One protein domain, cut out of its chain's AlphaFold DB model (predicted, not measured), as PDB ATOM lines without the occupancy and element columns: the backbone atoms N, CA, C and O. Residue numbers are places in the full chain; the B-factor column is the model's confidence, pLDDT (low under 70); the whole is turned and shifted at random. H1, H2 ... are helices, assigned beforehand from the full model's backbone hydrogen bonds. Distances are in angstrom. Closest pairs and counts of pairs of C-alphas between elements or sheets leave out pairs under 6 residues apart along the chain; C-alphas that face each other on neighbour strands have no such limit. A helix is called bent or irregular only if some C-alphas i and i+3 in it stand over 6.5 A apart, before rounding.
ATOM      1  N   SER A  42      46.190 -32.385  -6.643       88.69
ATOM      2  CA  SER A  42      47.284 -31.500  -6.221       88.69
ATOM      3  C   SER A  42      46.824 -30.053  -5.996       88.69
ATOM      4  O   SER A  42      47.335 -29.388  -5.103       88.69
ATOM      5  N   GLY A  43      45.813 -29.580  -6.735       91.19
ATOM      6  CA  GLY A  43      45.220 -28.252  -6.529       91.19
ATOM      7  C   GLY A  43      44.348 -28.121  -5.271       91.19
ATOM      8  O   GLY A  43      43.965 -27.012  -4.921       91.19
ATOM      9  N   ARG A  44      44.037 -29.223  -4.573       94.88
ATOM     10  CA  ARG A  44      43.113 -29.256  -3.418       94.88
ATOM     11  C   ARG A  44      43.813 -29.198  -2.062       94.88
ATOM     12  O   ARG A  44      43.206 -29.501  -1.037       94.88
ATOM     13  N   GLN A  45      45.093 -28.832  -2.026       93.88
ATOM     14  CA  GLN A  45      45.835 -28.736  -0.767       93.88
ATOM     15  C   GLN A  45      45.206 -27.718   0.198       93.88
ATOM     16  O   GLN A  45      45.139 -27.986   1.394       93.88
ATOM     17  N   ALA A  46      44.693 -26.595  -0.317       93.88
ATOM     18  CA  ALA A  46      44.000 -25.599   0.498       93.88
ATOM     19  C   ALA A  46      42.726 -26.168   1.143       93.88
ATOM     20  O   ALA A  46      42.542 -26.011   2.347       93.88
ATOM     21  N   ASP A  47      41.905 -26.902   0.384       96.00
ATOM     22  CA  ASP A  47      40.691 -27.550   0.901       96.00
ATOM     23  C   ASP A  47      41.020 -28.576   1.992       96.00
ATOM     24  O   ASP A  47      40.347 -28.649   3.020       96.00
ATOM     25  N   TYR A  48      42.090 -29.353   1.792       94.50
ATOM     26  CA  TYR A  48      42.586 -30.298   2.791       94.50
ATOM     27  C   TYR A  48      42.973 -29.588   4.096       94.50
ATOM     28  O   TYR A  48      42.532 -29.991   5.173       94.50
ATOM     29  N   THR A  49      43.759 -28.511   4.011       95.31
ATOM     30  CA  THR A  49      44.170 -27.731   5.186       95.31
ATOM     31  C   THR A  49      42.977 -27.063   5.869       95.31
ATOM     32  O   THR A  49      42.870 -27.134   7.093       95.31
ATOM     33  N   ALA A  50      42.049 -26.485   5.102       96.00
ATOM     34  CA  ALA A  50      40.836 -25.867   5.629       96.00
ATOM     35  C   ALA A  50      39.947 -26.884   6.363       96.00
ATOM     36  O   ALA A  50      39.440 -26.591   7.445       96.00
ATOM     37  N   GLY A  51      39.806 -28.103   5.831       94.69
ATOM     38  CA  GLY A  51      39.055 -29.177   6.485       94.69
ATOM     39  C   GLY A  51      39.642 -29.594   7.838       94.69
ATOM     40  O   GLY A  51      38.895 -29.827   8.791       94.69
ATOM     41  N   ILE A  52      40.975 -29.641   7.952       94.81
ATOM     42  CA  ILE A  52      41.657 -29.910   9.229       94.81
ATOM     43  C   ILE A  52      41.415 -28.765  10.210       94.81
ATOM     44  O   ILE A  52      40.985 -29.008  11.334       94.81
ATOM     45  N   GLN A  53      41.647 -27.522   9.786       95.12
ATOM     46  CA  GLN A  53      41.497 -26.342  10.643       95.12
ATOM     47  C   GLN A  53      40.051 -26.128  11.108       95.12
ATOM     48  O   GLN A  53      39.826 -25.679  12.228       95.12
ATOM     49  N   GLY A  54      39.069 -26.485  10.277       94.56
ATOM     50  CA  GLY A  54      37.650 -26.433  10.628       94.56
ATOM     51  C   GLY A  54      37.182 -27.559  11.558       94.56
ATOM     52  O   GLY A  54      36.050 -27.517  12.042       94.56
ATOM     53  N   THR A  55      38.012 -28.574  11.823       94.06
ATOM     54  CA  THR A  55      37.656 -29.691  12.707       94.06
ATOM     55  C   THR A  55      38.160 -29.433  14.123       94.06
ATOM     56  O   THR A  55      39.359 -29.455  14.382       94.06
ATOM     57  N   ALA A  56      37.235 -29.248  15.071       95.75
ATOM     58  CA  ALA A  56      37.588 -29.129  16.484       95.75
ATOM     59  C   ALA A  56      38.285 -30.415  16.988       95.75
ATOM     60  O   ALA A  56      37.740 -31.506  16.780       95.75
ATOM     61  N   PRO A  57      39.428 -30.324  17.695       95.25
ATOM     62  CA  PRO A  57      40.151 -31.497  18.195       95.25
ATOM     63  C   PRO A  57      39.283 -32.460  19.022       95.25
ATOM     64  O   PRO A  57      39.320 -33.669  18.802       95.25
ATOM     65  N   GLN A  58      38.415 -31.933  19.890       96.06
ATOM     66  CA  GLN A  58      37.525 -32.728  20.749       96.06
ATOM     67  C   GLN A  58      36.503 -33.539  19.946       96.06
ATOM     68  O   GLN A  58      36.100 -34.629  20.359       96.06
ATOM     69  N   LYS A  59      36.083 -33.027  18.782       96.31
ATOM     70  CA  LYS A  59      35.173 -33.745  17.882       96.31
ATOM     71  C   LYS A  59      35.852 -34.992  17.326       96.31
ATOM     72  O   LYS A  59      35.233 -36.054  17.296       96.31
ATOM     73  N   PHE A  60      37.110 -34.863  16.907       93.88
ATOM     74  CA  PHE A  60      37.905 -36.005  16.463       93.88
ATOM     75  C   PHE A  60      38.098 -37.016  17.600       93.88
ATOM     76  O   PHE A  60      37.797 -38.193  17.420       93.88
ATOM     77  N   GLU A  61      38.530 -36.553  18.775       95.81
ATOM     78  CA  GLU A  61      38.806 -37.406  19.937       95.81
ATOM     79  C   GLU A  61      37.578 -38.215  20.378       95.81
ATOM     80  O   GLU A  61      37.654 -39.433  20.560       95.81
ATOM     81  N   THR A  62      36.420 -37.560  20.473       97.38
ATOM     82  CA  THR A  62      35.153 -38.206  20.844       97.38
ATOM     83  C   THR A  62      34.749 -39.271  19.825       97.38
ATOM     84  O   THR A  62      34.447 -40.405  20.201       97.38
ATOM     85  N   ALA A  63      34.775 -38.932  18.532       96.19
ATOM     86  CA  ALA A  63      34.390 -39.857  17.469       96.19
ATOM     87  C   ALA A  63      35.328 -41.076  17.405       96.19
ATOM     88  O   ALA A  63      34.864 -42.209  17.279       96.19
ATOM     89  N   ALA A  64      36.639 -40.858  17.537       95.38
ATOM     90  CA  ALA A  64      37.629 -41.931  17.549       95.38
ATOM     91  C   ALA A  64      37.449 -42.862  18.759       95.38
ATOM     92  O   ALA A  64      37.508 -44.082  18.614       95.38
ATOM     93  N   THR A  65      37.169 -42.298  19.937       97.19
ATOM     94  CA  THR A  65      36.969 -43.072  21.172       97.19
ATOM     95  C   THR A  65      35.716 -43.947  21.092       97.19
ATOM     96  O   THR A  65      35.759 -45.126  21.439       97.19
ATOM     97  N   GLN A  66      34.612 -43.411  20.564       97.25
ATOM     98  CA  GLN A  66      33.373 -44.171  20.351       97.25
ATOM     99  C   GLN A  66      33.547 -45.322  19.348       97.25
ATOM    100  O   GLN A  66      32.888 -46.353  19.464       97.25
ATOM    101  N   ALA A  67      34.465 -45.183  18.387       97.19
ATOM    102  CA  ALA A  67      34.752 -46.202  17.381       97.19
ATOM    103  C   ALA A  67      35.673 -47.341  17.869       97.19
ATOM    104  O   ALA A  67      35.946 -48.266  17.099       97.19
ATOM    105  N   ALA A  68      36.147 -47.321  19.122       97.62
ATOM    106  CA  ALA A  68      37.120 -48.293  19.633       97.62
ATOM    107  C   ALA A  68      36.663 -49.759  19.483       97.62
ATOM    108  O   ALA A  68      37.452 -50.616  19.079       97.62
ATOM    109  N   GLY A  69      35.381 -50.048  19.742       97.56
ATOM    110  CA  GLY A  69      34.819 -51.395  19.585       97.56
ATOM    111  C   GLY A  69      34.817 -51.873  18.129       97.56
ATOM    112  O   GLY A  69      35.242 -52.991  17.834       97.56
ATOM    113  N   THR A  70      34.413 -51.005  17.198       97.56
ATOM    114  CA  THR A  70      34.434 -51.299  15.757       97.56
ATOM    115  C   THR A  70      35.859 -51.505  15.248       97.56
ATOM    116  O   THR A  70      36.106 -52.427  14.470       97.56
ATOM    117  N   TYR A  71      36.809 -50.691  15.712       97.44
ATOM    118  CA  TYR A  71      38.224 -50.865  15.393       97.44
ATOM    119  C   TYR A  71      38.742 -52.233  15.862       97.44
ATOM    120  O   TYR A  71      39.349 -52.955  15.072       97.44
ATOM    121  N   ALA A  72      38.455 -52.623  17.109       98.12
ATOM    122  CA  ALA A  72      38.885 -53.907  17.659       98.12
ATOM    123  C   ALA A  72      38.352 -55.097  16.842       98.12
ATOM    124  O   ALA A  72      39.127 -55.977  16.461       98.12
ATOM    125  N   ALA A  73      37.058 -55.090  16.506       97.88
ATOM    126  CA  ALA A  73      36.448 -56.120  15.666       97.88
ATOM    127  C   ALA A  73      37.105 -56.192  14.274       97.88
ATOM    128  O   ALA A  73      37.451 -57.274  13.796       97.88
ATOM    129  N   GLY A  74      37.352 -55.038  13.645       98.00
ATOM    130  CA  GLY A  74      38.005 -54.967  12.338       98.00
ATOM    131  C   GLY A  74      39.445 -55.491  12.344       98.00
ATOM    132  O   GLY A  74      39.848 -56.193  11.415       98.00
ATOM    133  N   VAL A  75      40.219 -55.202  13.396       98.00
ATOM    134  CA  VAL A  75      41.583 -55.733  13.560       98.00
ATOM    135  C   VAL A  75      41.560 -57.249  13.734       98.00
ATOM    136  O   VAL A  75      42.326 -57.944  13.069       98.00
ATOM    137  N   GLN A  76      40.667 -57.778  14.575       98.38
ATOM    138  CA  GLN A  76      40.528 -59.224  14.777       98.38
ATOM    139  C   GLN A  76      40.188 -59.944  13.471       98.38
ATOM    140  O   GLN A  76      40.826 -60.938  13.129       98.38
ATOM    141  N   GLN A  77      39.249 -59.399  12.697       98.31
ATOM    142  CA  GLN A  77      38.916 -59.926  11.379       98.31
ATOM    143  C   GLN A  77      40.117 -59.877  10.423       98.31
ATOM    144  O   GLN A  77      40.405 -60.854   9.738       98.31
ATOM    145  N   ALA A  78      40.849 -58.760  10.376       97.94
ATOM    146  CA  ALA A  78      42.012 -58.624   9.503       97.94
ATOM    147  C   ALA A  78      43.127 -59.630   9.835       97.94
ATOM    148  O   ALA A  78      43.786 -60.123   8.918       97.94
ATOM    149  N   VAL A  79      43.316 -59.934  11.123       98.06
ATOM    150  CA  VAL A  79      44.236 -60.979  11.594       98.06
ATOM    151  C   VAL A  79      43.740 -62.360  11.174       98.06
ATOM    152  O   VAL A  79      44.506 -63.106  10.571       98.06
ATOM    153  N   ALA A  80      42.468 -62.682  11.427       98.00
ATOM    154  CA  ALA A  80      41.876 -63.969  11.051       98.00
ATOM    155  C   ALA A  80      41.958 -64.235   9.537       98.00
ATOM    156  O   ALA A  80      42.139 -65.368   9.102       98.00
ATOM    157  N   GLU A  81      41.860 -63.183   8.729       98.00
ATOM    158  CA  GLU A  81      41.937 -63.261   7.271       98.00
ATOM    159  C   GLU A  81      43.358 -63.112   6.702       98.00
ATOM    160  O   GLU A  81      43.521 -63.097   5.477       98.00
ATOM    161  N   ASP A  82      44.382 -62.979   7.548       97.69
ATOM    162  CA  ASP A  82      45.780 -62.775   7.149       97.69
ATOM    163  C   ASP A  82      45.968 -61.600   6.160       97.69
ATOM    164  O   ASP A  82      46.746 -61.636   5.199       97.69
ATOM    165  N   ARG A  83      45.207 -60.513   6.356       97.88
ATOM    166  CA  ARG A  83      45.227 -59.361   5.433       97.88
ATOM    167  C   ARG A  83      46.589 -58.668   5.397       97.88
ATOM    168  O   ARG A  83      46.938 -58.075   4.377       97.88
ATOM    169  N   PHE A  84      47.360 -58.742   6.483       96.44
ATOM    170  CA  PHE A  84      48.685 -58.129   6.565       96.44
ATOM    171  C   PHE A  84      49.685 -58.791   5.611       96.44
ATOM    172  O   PHE A  84      50.250 -58.102   4.761       96.44
ATOM    173  N   ALA A  85      49.871 -60.115   5.691       96.62
ATOM    174  CA  ALA A  85      50.823 -60.809   4.826       96.62
ATOM    175  C   ALA A  85      50.404 -60.710   3.351       96.62
ATOM    176  O   ALA A  85      51.227 -60.395   2.487       96.62
ATOM    177  N   LYS A  86      49.101 -60.855   3.074       97.31
ATOM    178  CA  LYS A  86      48.532 -60.660   1.731       97.31
ATOM    179  C   LYS A  86      48.809 -59.261   1.179       97.31
ATOM    180  O   LYS A  86      49.184 -59.131   0.019       97.31
ATOM    181  N   GLY A  87      48.665 -58.222   2.003       95.69
ATOM    182  CA  GLY A  87      48.936 -56.837   1.608       95.69
ATOM    183  C   GLY A  87      50.419 -56.527   1.373       95.69
ATOM    184  O   GLY A  87      50.735 -55.618   0.605       95.69
ATOM    185  N   LEU A  88      51.330 -57.267   2.015       96.50
ATOM    186  CA  LEU A  88      52.775 -57.117   1.822       96.50
ATOM    187  C   LEU A  88      53.308 -57.878   0.609       96.50
ATOM    188  O   LEU A  88      54.302 -57.450   0.012       96.50
ATOM    189  N   SER A  89      52.666 -58.982   0.236       97.19
ATOM    190  CA  SER A  89      53.084 -59.792  -0.904       97.19
ATOM    191  C   SER A  89      53.170 -58.943  -2.180       97.19
ATOM    192  O   SER A  89      52.214 -58.285  -2.585       97.19
ATOM    193  N   GLY A  90      54.360 -58.881  -2.788       96.69
ATOM    194  CA  GLY A  90      54.631 -58.074  -3.987       96.69
ATOM    195  C   GLY A  90      54.720 -56.552  -3.772       96.69
ATOM    196  O   GLY A  90      55.014 -55.817  -4.716       96.69
TER     197      GLY A  90
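AT A GLANCE: This is residues 42 to 90 of the 165 residues of an uncharacterized protein of Acidobacteria bacterium 13_1_40CM_2_68_10 (UniProt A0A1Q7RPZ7). Four helices follow one another end to end as a wide, flat, open U: H1 makes one arm, H2 and H3 make the curved base, and the short H4 turns into the other arm. The middle of the U is empty, and no helix packs side by side with another. The printed part has 49 residues with four named helices, H1, H2, H3 and H4 in that order, and no named strand; its class is all helix. The whole is extended, with a radius of gyration of the C-alphas of 16.4 A, and its C-alphas span 38 by 31 by 8 A.

IN THESE COORDINATES: H1, residues 42 to 53, begins with C-alpha 42 at (47.284, -31.500, -6.221) and is 18.6 A long from first to last C-alpha. It is irregular: C-alphas 43 and 46 are 7.6 A apart. H2 is residues 57 to 66, 14.5 A long. H3, the longest helix by residues, is residues 68 to 80, 18.5 A long, and begins with C-alpha 68 at (37.120, -48.293, 19.633). H4 is residues 83 to 88, and its C-alpha 88 is at (52.775, -57.117, 1.822).

HOW THE PARTS SIT: H1 is apart from H2, H3 and H4. H2 and H3 meet only through their link, residue 67. H2 and H4 are apart. H3 and H4 are close but not clearly touching; their closest C-alphas, those of Ala 78 and Phe 84, are 7.3 A apart. Their lines stand at a steep tilt of 65 degrees, and they run the same way. In H2, H3 and H4 every O i to N i+4 pair is within hydrogen-bond range; in H1, 6 of 8 are.

THE WHOLE: The two C-alphas farthest apart, those of Gly 43 and Ala 80, are 39.9 A apart. The first and last printed C-alphas, those of Ser 42 and Gly 90, are 27.7 A apart. Residues 42 to 74, 76 to 82 and 84 to 90 stand free. The three links are tight, and the printed part has no cut. The mean pLDDT of the printed part is 96.2, and no printed residue is under 70.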